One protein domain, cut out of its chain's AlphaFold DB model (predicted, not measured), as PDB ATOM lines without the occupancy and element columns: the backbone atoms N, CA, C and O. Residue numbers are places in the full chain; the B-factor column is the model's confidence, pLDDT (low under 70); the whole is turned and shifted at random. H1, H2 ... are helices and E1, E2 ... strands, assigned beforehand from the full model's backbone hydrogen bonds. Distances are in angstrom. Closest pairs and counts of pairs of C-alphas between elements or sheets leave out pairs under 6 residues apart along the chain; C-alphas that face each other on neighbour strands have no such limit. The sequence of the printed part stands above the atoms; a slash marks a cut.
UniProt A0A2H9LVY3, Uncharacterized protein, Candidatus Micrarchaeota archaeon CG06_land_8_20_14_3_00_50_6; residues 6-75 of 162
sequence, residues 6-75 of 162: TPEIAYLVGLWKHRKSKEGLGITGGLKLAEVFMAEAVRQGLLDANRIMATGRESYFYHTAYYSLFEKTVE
ATOM      1  N   THR A   6     131.110 102.581 171.916       97.69
ATOM      2  CA  THR A   6     131.902 101.356 172.117       97.69
ATOM      3  C   THR A   6     132.283 101.247 173.601       97.69
ATOM      4  O   THR A   6     132.080 102.220 174.340       97.69
ATOM      5  N   PRO A   7     132.822 100.110 174.078       98.44
ATOM      6  CA  PRO A   7     133.337 100.007 175.443       98.44
ATOM      7  C   PRO A   7     134.400 101.068 175.769       98.44
ATOM      8  O   PRO A   7     134.337 101.702 176.818       98.44
ATOM      9  N   GLU A   8     135.317 101.351 174.850       98.12
ATOM     10  CA  GLU A   8     136.392 102.336 175.029       98.12
ATOM     11  C   GLU A   8     135.842 103.765 175.095       98.12
ATOM     12  O   GLU A   8     136.272 104.578 175.915       98.12
ATOM     13  N   ILE A   9     134.821 104.070 174.286       98.19
ATOM     14  CA  ILE A   9     134.100 105.340 174.412       98.19
ATOM     15  C   ILE A   9     133.360 105.406 175.747       98.19
ATOM     16  O   ILE A   9     133.370 106.454 176.383       98.19
ATOM     17  N   ALA A  10     132.763 104.306 176.217       98.69
ATOM     18  CA  ALA A  10     132.109 104.265 177.524       98.69
ATOM     19  C   ALA A  10     133.098 104.574 178.662       98.69
ATOM     20  O   ALA A  10     132.747 105.329 179.568       98.69
ATOM     21  N   TYR A  11     134.340 104.082 178.578       98.75
ATOM     22  CA  TYR A  11     135.420 104.451 179.500       98.75
ATOM     23  C   TYR A  11     135.690 105.962 179.499       98.75
ATOM     24  O   TYR A  11     135.691 106.591 180.561       98.75
ATOM     25  N   LEU A  12     135.822 106.578 178.318       98.56
ATOM     26  CA  LEU A  12     135.986 108.030 178.197       98.56
ATOM     27  C   LEU A  12     134.798 108.811 178.780       98.56
ATOM     28  O   LEU A  12     135.009 109.819 179.457       98.56
ATOM     29  N   VAL A  13     133.558 108.348 178.575       98.69
ATOM     30  CA  VAL A  13     132.375 108.977 179.192       98.69
ATOM     31  C   VAL A  13     132.448 108.885 180.720       98.69
ATOM     32  O   VAL A  13     132.150 109.865 181.407       98.69
ATOM     33  N   GLY A  14     132.887 107.743 181.256       98.50
ATOM     34  CA  GLY A  14     133.103 107.543 182.689       98.50
ATOM     35  C   GLY A  14     134.125 108.521 183.274       98.50
ATOM     36  O   GLY A  14     133.857 109.159 184.293       98.50
ATOM     37  N   LEU A  15     135.265 108.700 182.596       98.25
ATOM     38  CA  LEU A  15     136.277 109.687 182.993       98.25
ATOM     39  C   LEU A  15     135.709 111.112 183.013       98.25
ATOM     40  O   LEU A  15     135.994 111.895 183.919       98.25
ATOM     41  N   TRP A  16     134.901 111.429 182.003       98.50
ATOM     42  CA  TRP A  16     134.370 112.761 181.753       98.50
ATOM     43  C   TRP A  16     133.278 113.191 182.735       98.50
ATOM     44  O   TRP A  16     133.294 114.334 183.190       98.50
ATOM     45  N   LYS A  17     132.348 112.294 183.090       98.12
ATOM     46  CA  LYS A  17     131.083 112.606 183.787       98.12
ATOM     47  C   LYS A  17     131.211 113.630 184.927       98.12
ATOM     48  O   LYS A  17     130.491 114.625 184.915       98.12
ATOM     49  N   HIS A  18     132.119 113.392 185.877       97.62
ATOM     50  CA  HIS A  18     132.298 114.214 187.090       97.62
ATOM     51  C   HIS A  18     133.479 115.183 187.023       97.62
ATOM     52  O   HIS A  18     133.784 115.881 187.990       97.62
ATOM     53  N   ARG A  19     134.177 115.209 185.890       96.62
ATOM     54  CA  ARG A  19     135.373 116.023 185.669       96.62
ATOM     55  C   ARG A  19     135.248 116.872 184.414       96.62
ATOM     56  O   ARG A  19     136.273 117.254 183.880       96.62
ATOM     57  N   LYS A  20     134.040 117.150 183.924       96.31
ATOM     58  CA  LYS A  20     133.834 117.886 182.671       96.31
ATOM     59  C   LYS A  20     134.585 119.220 182.692       96.31
ATOM     60  O   LYS A  20     134.424 120.003 183.627       96.31
ATOM     61  N   SER A  21     135.364 119.461 181.642       96.75
ATOM     62  CA  SER A  21     135.868 120.794 181.309       96.75
ATOM     63  C   SER A  21     134.692 121.743 181.076       96.75
ATOM     64  O   SER A  21     133.632 121.317 180.603       96.75
ATOM     65  N   LYS A  22     134.876 123.028 181.395       93.94
ATOM     66  CA  LYS A  22     133.898 124.070 181.039       93.94
ATOM     67  C   LYS A  22     133.861 124.314 179.533       93.94
ATOM     68  O   LYS A  22     132.807 124.632 178.994       93.94
ATOM     69  N   GLU A  23     135.004 124.126 178.882       93.25
ATOM     70  CA  GLU A  23     135.188 124.305 177.447       93.25
ATOM     71  C   GLU A  23     135.242 122.951 176.732       93.25
ATOM     72  O   GLU A  23     135.971 122.043 177.146       93.25
ATOM     73  N   GLY A  24     134.501 122.832 175.629       94.56
ATOM     74  CA  GLY A  24     134.558 121.691 174.714       94.56
ATOM     75  C   GLY A  24     134.347 120.309 175.353       94.56
ATOM     76  O   GLY A  24     133.759 120.145 176.420       94.56
ATOM     77  N   LEU A  25     134.820 119.274 174.655       97.00
ATOM     78  CA  LEU A  25     134.886 117.909 175.164       97.00
ATOM     79  C   LEU A  25     136.243 117.708 175.837       97.00
ATOM     80  O   LEU A  25     137.274 117.596 175.177       97.00
ATOM     81  N   GLY A  26     136.250 117.686 177.164       96.62
ATOM     82  CA  GLY A  26     137.485 117.599 177.926       96.62
ATOM     83  C   GLY A  26     137.261 117.381 179.403       96.62
ATOM     84  O   GLY A  26     136.118 117.327 179.864       96.62
ATOM     85  N   ILE A  27     138.361 117.284 180.139       97.25
ATOM     86  CA  ILE A  27     138.344 117.039 181.573       97.25
ATOM     87  C   ILE A  27     139.207 118.023 182.362       97.25
ATOM     88  O   ILE A  27     140.207 118.541 181.867       97.25
ATOM     89  N   THR A  28     138.836 118.216 183.622       96.75
ATOM     90  CA  THR A  28     139.530 119.034 184.614       96.75
ATOM     91  C   THR A  28     140.132 118.127 185.682       96.75
ATOM     92  O   THR A  28     139.426 117.322 186.292       96.75
ATOM     93  N   GLY A  29     141.431 118.240 185.960       93.12
ATOM     94  CA  GLY A  29     142.079 117.360 186.933       93.12
ATOM     95  C   GLY A  29     143.599 117.472 186.999       93.12
ATOM     96  O   GLY A  29     144.188 118.488 186.642       93.12
ATOM     97  N   GLY A  30     144.229 116.423 187.532       91.81
ATOM     98  CA  GLY A  30     145.686 116.291 187.545       91.81
ATOM     99  C   GLY A  30     146.231 115.826 186.193       91.81
ATOM    100  O   GLY A  30     145.514 115.187 185.425       91.81
ATOM    101  N   LEU A  31     147.517 116.093 185.948       92.56
ATOM    102  CA  LEU A  31     148.190 115.825 184.671       92.56
ATOM    103  C   LEU A  31     147.995 114.382 184.177       92.56
ATOM    104  O   LEU A  31     147.538 114.188 183.061       92.56
ATOM    105  N   LYS A  32     148.212 113.378 185.040       94.69
ATOM    106  CA  LYS A  32     148.044 111.956 184.676       94.69
ATOM    107  C   LYS A  32     146.640 111.619 184.160       94.69
ATOM    108  O   LYS A  32     146.489 110.817 183.247       94.69
ATOM    109  N   LEU A  33     145.602 112.215 184.754       95.44
ATOM    110  CA  LEU A  33     144.221 111.981 184.332       95.44
ATOM    111  C   LEU A  33     143.969 112.600 182.951       95.44
ATOM    112  O   LEU A  33     143.389 111.946 182.086       95.44
ATOM    113  N   ALA A  34     144.438 113.836 182.748       95.50
ATOM    114  CA  ALA A  34     144.371 114.533 181.466       95.50
ATOM    115  C   ALA A  34     145.111 113.765 180.360       95.50
ATOM    116  O   ALA A  34     144.550 113.560 179.285       95.50
ATOM    117  N   GLU A  35     146.318 113.274 180.642       94.94
ATOM    118  CA  GLU A  35     147.113 112.452 179.724       94.94
ATOM    119  C   GLU A  35     146.371 111.180 179.308       94.94
ATOM    120  O   GLU A  35     146.274 110.900 178.115       94.94
ATOM    121  N   VAL A  36     145.789 110.442 180.262       96.94
ATOM    122  CA  VAL A  36     145.002 109.236 179.957       96.94
ATOM    123  C   VAL A  36     143.799 109.573 179.083       96.94
ATOM    124  O   VAL A  36     143.603 108.932 178.052       96.94
ATOM    125  N   PHE A  37     143.011 110.589 179.446       97.56
ATOM    126  CA  PHE A  37     141.833 110.966 178.664       97.56
ATOM    127  C   PHE A  37     142.204 111.362 177.230       97.56
ATOM    128  O   PHE A  37     141.561 110.908 176.286       97.56
ATOM    129  N   MET A  38     143.262 112.157 177.051       96.38
ATOM    130  CA  MET A  38     143.702 112.588 175.723       96.38
ATOM    131  C   MET A  38     144.295 111.447 174.903       96.38
ATOM    132  O   MET A  38     143.971 111.318 173.724       96.38
ATOM    133  N   ALA A  39     145.107 110.584 175.514       95.81
ATOM    134  CA  ALA A  39     145.680 109.430 174.832       95.81
ATOM    135  C   ALA A  39     144.596 108.447 174.365       95.81
ATOM    136  O   ALA A  39     144.667 107.931 173.250       95.81
ATOM    137  N   GLU A  40     143.581 108.193 175.194       96.94
ATOM    138  CA  GLU A  40     142.423 107.380 174.812       96.94
ATOM    139  C   GLU A  40     141.610 108.063 173.707       96.94
ATOM    140  O   GLU A  40     141.290 107.428 172.706       96.94
ATOM    141  N   ALA A  41     141.329 109.363 173.820       96.25
ATOM    142  CA  ALA A  41     140.558 110.081 172.811       96.25
ATOM    143  C   ALA A  41     141.268 110.110 171.439       96.25
ATOM    144  O   ALA A  41     140.623 109.867 170.418       96.25
ATOM    145  N   VAL A  42     142.591 110.302 171.396       95.94
ATOM    146  CA  VAL A  42     143.381 110.182 170.155       95.94
ATOM    147  C   VAL A  42     143.325 108.753 169.609       95.94
ATOM    148  O   VAL A  42     143.053 108.553 168.428       95.94
ATOM    149  N   ARG A  43     143.523 107.739 170.461       95.75
ATOM    150  CA  ARG A  43     143.516 106.324 170.045       95.75
ATOM    151  C   ARG A  43     142.183 105.888 169.447       95.75
ATOM    152  O   ARG A  43     142.164 105.113 168.498       95.75
ATOM    153  N   GLN A  44     141.081 106.386 169.997       95.12
ATOM    154  CA  GLN A  44     139.729 106.109 169.513       95.12
ATOM    155  C   GLN A  44     139.327 106.985 168.309       95.12
ATOM    156  O   GLN A  44     138.197 106.894 167.831       95.12
ATOM    157  N   GLY A  45     140.224 107.848 167.815       93.38
ATOM    158  CA  GLY A  45     139.966 108.716 166.666       93.38
ATOM    159  C   GLY A  45     138.955 109.832 166.946       93.38
ATOM    160  O   GLY A  45     138.249 110.263 166.036       93.38
ATOM    161  N   LEU A  46     138.839 110.284 168.201       93.19
ATOM    162  CA  LEU A  46     137.984 111.423 168.574       93.19
ATOM    163  C   LEU A  46     138.638 112.762 168.231       93.19
ATOM    164  O   LEU A  46     137.935 113.751 168.034       93.19
ATOM    165  N   LEU A  47     139.970 112.799 168.188       91.25
ATOM    166  CA  LEU A  47     140.744 113.965 167.791       91.25
ATOM    167  C   LEU A  47     142.094 113.563 167.193       91.25
ATOM    168  O   LEU A  47     142.635 112.501 167.501       91.25
ATOM    169  N   ASP A  48     142.670 114.485 166.432       88.31
ATOM    170  CA  ASP A  48     144.085 114.467 166.083       88.31
ATOM    171  C   ASP A  48     144.910 115.078 167.223       88.31
ATOM    172  O   ASP A  48     144.490 116.054 167.849       88.31
ATOM    173  N   ALA A  49     146.110 114.551 167.476       82.31
ATOM    174  CA  ALA A  49     146.948 114.966 168.608       82.31
ATOM    175  C   ALA A  49     147.289 116.473 168.630       82.31
ATOM    176  O   ALA A  49     147.539 117.038 169.691       82.31
ATOM    177  N   ASN A  50     147.264 117.146 167.477       86.38
ATOM    178  CA  ASN A  50     147.532 118.580 167.341       86.38
ATOM    179  C   ASN A  50     146.337 119.487 167.704       86.38
ATOM    180  O   ASN A  50     146.465 120.707 167.635       86.38
ATOM    181  N   ARG A  51     145.181 118.922 168.077       89.06
ATOM    182  CA  ARG A  51     143.946 119.674 168.387       89.06
ATOM    183  C   ARG A  51     143.623 119.749 169.881       89.06
ATOM    184  O   ARG A  51     142.526 120.176 170.243       89.06
ATOM    185  N   ILE A  52     144.553 119.330 170.739       92.06
ATOM    186  CA  ILE A  52     144.408 119.398 172.197       92.06
ATOM    187  C   ILE A  52     144.648 120.836 172.659       92.06
ATOM    188  O   ILE A  52     145.689 121.424 172.372       92.06
ATOM    189  N   MET A  53     143.707 121.381 173.421       93.00
ATOM    190  CA  MET A  53     143.866 122.643 174.140       93.00
ATOM    191  C   MET A  53     144.052 122.344 175.624       93.00
ATOM    192  O   MET A  53     143.339 121.518 176.196       93.00
ATOM    193  N   ALA A  54     145.007 123.025 176.253       91.19
ATOM    194  CA  ALA A  54     145.254 122.936 177.685       91.19
ATOM    195  C   ALA A  54     145.156 124.330 178.308       91.19
ATOM    196  O   ALA A  54     145.748 125.291 177.814       91.19
ATOM    197  N   THR A  55     144.397 124.461 179.393       89.94
ATOM    198  CA  THR A  55     144.232 125.730 180.113       89.94
ATOM    199  C   THR A  55     144.196 125.459 181.612       89.94
ATOM    200  O   THR A  55     143.217 124.953 182.156       89.94
ATOM    201  N   GLY A  56     145.294 125.769 182.304       89.12
ATOM    202  CA  GLY A  56     145.425 125.502 183.736       89.12
ATOM    203  C   GLY A  56     145.326 124.008 184.059       89.12
ATOM    204  O   GLY A  56     146.242 123.248 183.769       89.12
ATOM    205  N   ARG A  57     144.219 123.597 184.692       92.06
ATOM    206  CA  ARG A  57     143.934 122.191 185.046       92.06
ATOM    207  C   ARG A  57     142.993 121.495 184.066       92.06
ATOM    208  O   ARG A  57     142.570 120.372 184.336       92.06
ATOM    209  N   GLU A  58     142.623 122.167 182.985       94.25
ATOM    210  CA  GLU A  58     141.687 121.658 181.989       94.25
ATOM    211  C   GLU A  58     142.439 121.225 180.737       94.25
ATOM    212  O   GLU A  58     143.405 121.863 180.307       94.25
ATOM    213  N   SER A  59     141.993 120.127 180.145       95.25
ATOM    214  CA  SER A  59     142.422 119.686 178.824       95.25
ATOM    215  C   SER A  59     141.185 119.304 178.031       95.25
ATOM    216  O   SER A  59     140.386 118.490 178.497       95.25
ATOM    217  N   TYR A  60     141.019 119.882 176.844       97.06
ATOM    218  CA  TYR A  60     139.812 119.727 176.038       97.06
ATOM    219  C   TYR A  60     140.080 119.856 174.537       97.06
ATOM    220  O   TYR A  60     141.134 120.309 174.097       97.06
ATOM    221  N   PHE A  61     139.092 119.452 173.745       96.88
ATOM    222  CA  PHE A  61     139.047 119.642 172.301       96.88
ATOM    223  C   PHE A  61     137.600 119.869 171.850       96.88
ATOM    224  O   PHE A  61     136.647 119.474 172.523       96.88
ATOM    225  N   TYR A  62     137.401 120.507 170.698       95.62
ATOM    226  CA  TYR A  62     136.056 120.722 170.161       95.62
ATOM    227  C   TYR A  62     135.642 119.579 169.235       95.62
ATOM    228  O   TYR A  62     136.199 119.415 168.148       95.62
ATOM    229  N   HIS A  63     134.626 118.820 169.650       94.56
ATOM    230  CA  HIS A  63     133.990 117.805 168.815       94.56
ATOM    231  C   HIS A  63     132.503 117.632 169.166       94.56
ATOM    232  O   HIS A  63     132.118 116.750 169.937       94.56
ATOM    233  N   THR A  64     131.642 118.444 168.552       93.88
ATOM    234  CA  THR A  64     130.203 118.540 168.873       93.88
ATOM    235  C   THR A  64     129.477 117.192 168.861       93.88
ATOM    236  O   THR A  64     128.774 116.868 169.811       93.88
ATOM    237  N   ALA A  65     129.707 116.345 167.853       94.56
ATOM    238  CA  ALA A  65     129.024 115.050 167.758       94.56
ATOM    239  C   ALA A  65     129.391 114.057 168.882       94.56
ATOM    240  O   ALA A  65     128.555 113.240 169.268       94.56
ATOM    241  N   TYR A  66     130.620 114.110 169.408       96.38
ATOM    242  CA  TYR A  66     131.029 113.265 170.536       96.38
ATOM    243  C   TYR A  66     130.605 113.883 171.862       96.38
ATOM    244  O   TYR A  66     130.195 113.144 172.748       96.38
ATOM    245  N   TYR A  67     130.602 115.212 171.971       96.62
ATOM    246  CA  TYR A  67     130.031 115.901 173.125       96.62
ATOM    247  C   TYR A  67     128.564 115.501 173.337       96.62
ATOM    248  O   TYR A  67     128.215 114.982 174.395       96.62
ATOM    249  N   SER A  68     127.731 115.603 172.293       96.62
ATOM    250  CA  SER A  68     126.326 115.177 172.362       96.62
ATOM    251  C   SER A  68     126.171 113.676 172.628       96.62
ATOM    252  O   SER A  68     125.246 113.267 173.325       96.62
ATOM    253  N   LEU A  69     127.071 112.832 172.101       97.44
ATOM    254  CA  LEU A  69     127.074 111.402 172.424       97.44
ATOM    255  C   LEU A  69     127.358 111.166 173.914       97.44
ATOM    256  O   LEU A  69     126.704 110.322 174.526       97.44
ATOM    257  N   PHE A  70     128.322 111.883 174.493       98.06
ATOM    258  CA  PHE A  70     128.700 111.747 175.898       98.06
ATOM    259  C   PHE A  70     127.565 112.216 176.810       98.06
ATOM    260  O   PHE A  70     127.200 111.482 177.728       98.06
ATOM    261  N   GLU A  71     126.960 113.375 176.531       97.94
ATOM    262  CA  GLU A  71     125.788 113.870 177.268       97.94
ATOM    263  C   GLU A  71     124.654 112.856 177.262       97.94
ATOM    264  O   GLU A  71     124.244 112.382 178.322       97.94
ATOM    265  N   LYS A  72     124.244 112.420 176.070       98.06
ATOM    266  CA  LYS A  72     123.184 111.425 175.918       98.06
ATOM    267  C   LYS A  72     123.514 110.107 176.622       98.06
ATOM    268  O   LYS A  72     122.640 109.462 177.195       98.06
ATOM    269  N   THR A  73     124.778 109.684 176.596       98.25
ATOM    270  CA  THR A  73     125.214 108.461 177.287       98.25
ATOM    271  C   THR A  73     125.087 108.599 178.803       98.25
ATOM    272  O   THR A  73     124.662 107.644 179.451       98.25
ATOM    273  N   VAL A  74     125.409 109.769 179.370       98.25
ATOM    274  CA  VAL A  74     125.233 110.054 180.804       98.25
ATOM    275  C   VAL A  74     123.751 110.129 181.178       98.25
ATOM    276  O   VAL A  74     123.353 109.555 182.192       98.25
ATOM    277  N   GLU A  75     122.919 110.773 180.360       98.06
ATOM    278  CA  GLU A  75     121.463 110.835 180.568       98.06
ATOM    279  C   GLU A  75     120.831 109.436 180.580       98.06
ATOM    280  O   GLU A  75     120.029 109.100 181.452       98.06
TER     281      GLU A  75
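Overview. This is residues 6 to 75 of the 162 residues of an uncharacterized protein of Candidatus Micrarchaeota archaeon CG06_land_8_20_14_3_00_50_6 (UniProt A0A2H9LVY3). Look for a small three-stranded sheet, E1, E3 and E2, with H2 packed lengthwise over one of its faces, and with H1 and H3 at the side of the edge strand E1, away from E2. H1 packs between H2 and H3, touching both, and crosses H3 nearly at a right angle. The printed part has 70 residues, with three named helices and three named strands in the order H1, E1, H2, E2, E3, H3; the sheet's order is E1, E3, E2, antiparallel throughout, and the class is mixed, helices and strands. It is compact, with a radius of gyration of the C-alphas of 10.7 A, and rounded, spanning 28 by 23 by 20 A.

Along the chain. Find C-alpha 7 at (133.337, 100.007, 175.443); from there H1 runs through residues 7 to 17, 15.3 A from first to last C-alpha. E1 follows as residues 25 to 28, 10.6 A long. Next comes H2, residues 31 to 43, 18.1 A long, which begins at C-alpha 31 at (148.190, 115.825, 184.671). E2 is residues 53 to 55, 6.7 A, and E3 is residues 58 to 61, 10.2 A. H3, residues 64 to 75, covers 16.5 A and ends at C-alpha 75 at (121.463, 110.835, 180.568).

Arrangement. Start at the inner strand E3. It is antiparallel to E1 at 172 degrees, with N 27 and O 59 within hydrogen-bond range at 2.9 A. On its other side E2 is antiparallel at 157 degrees, with N 55 and O 58 at 2.9 A; E2 and E3 form a hairpin. E1, H2 and E2 make a split strand-helix-strand unit, two strands running the same way with E3 between them, and its crossover is right-handed. H2 on one face gives two layers, a sheet and a helix: it lies over E1 and E3 at a height over the sheet of 9.7 A, along the strands, at 5 degrees to E3 on the local plane. The closest C-alphas of H2 and E3 are those of Ala 34 and Ser 59, 6.1 A apart. With residues 37 to 41 alone, H2 touches H1, the C-alphas of Phe 37 and Leu 12 being closest at 6.6 A; they run opposite ways at a tilt of 36 degrees, only just steep. H3 touches H1 with residues 70 to 74 alone, about perpendicular at 80 degrees, the C-alphas of Val 13 and Phe 70 being closest at 5.7 A. H1 only grazes the sheet with residues 12 to 17, and H3 only grazes it with residues 64 to 70. H2 and H3 are apart. In H1, H2 and H3 every O i to N i+4 pair is within hydrogen-bond range.

Size, cuts and confidence. The two C-alphas farthest apart are those of Asn 50 and Glu 75, at 30.2 A. The printed part has no cut and no long link. The mean pLDDT of the printed part is 95.3, and no printed residue of this model is under 70.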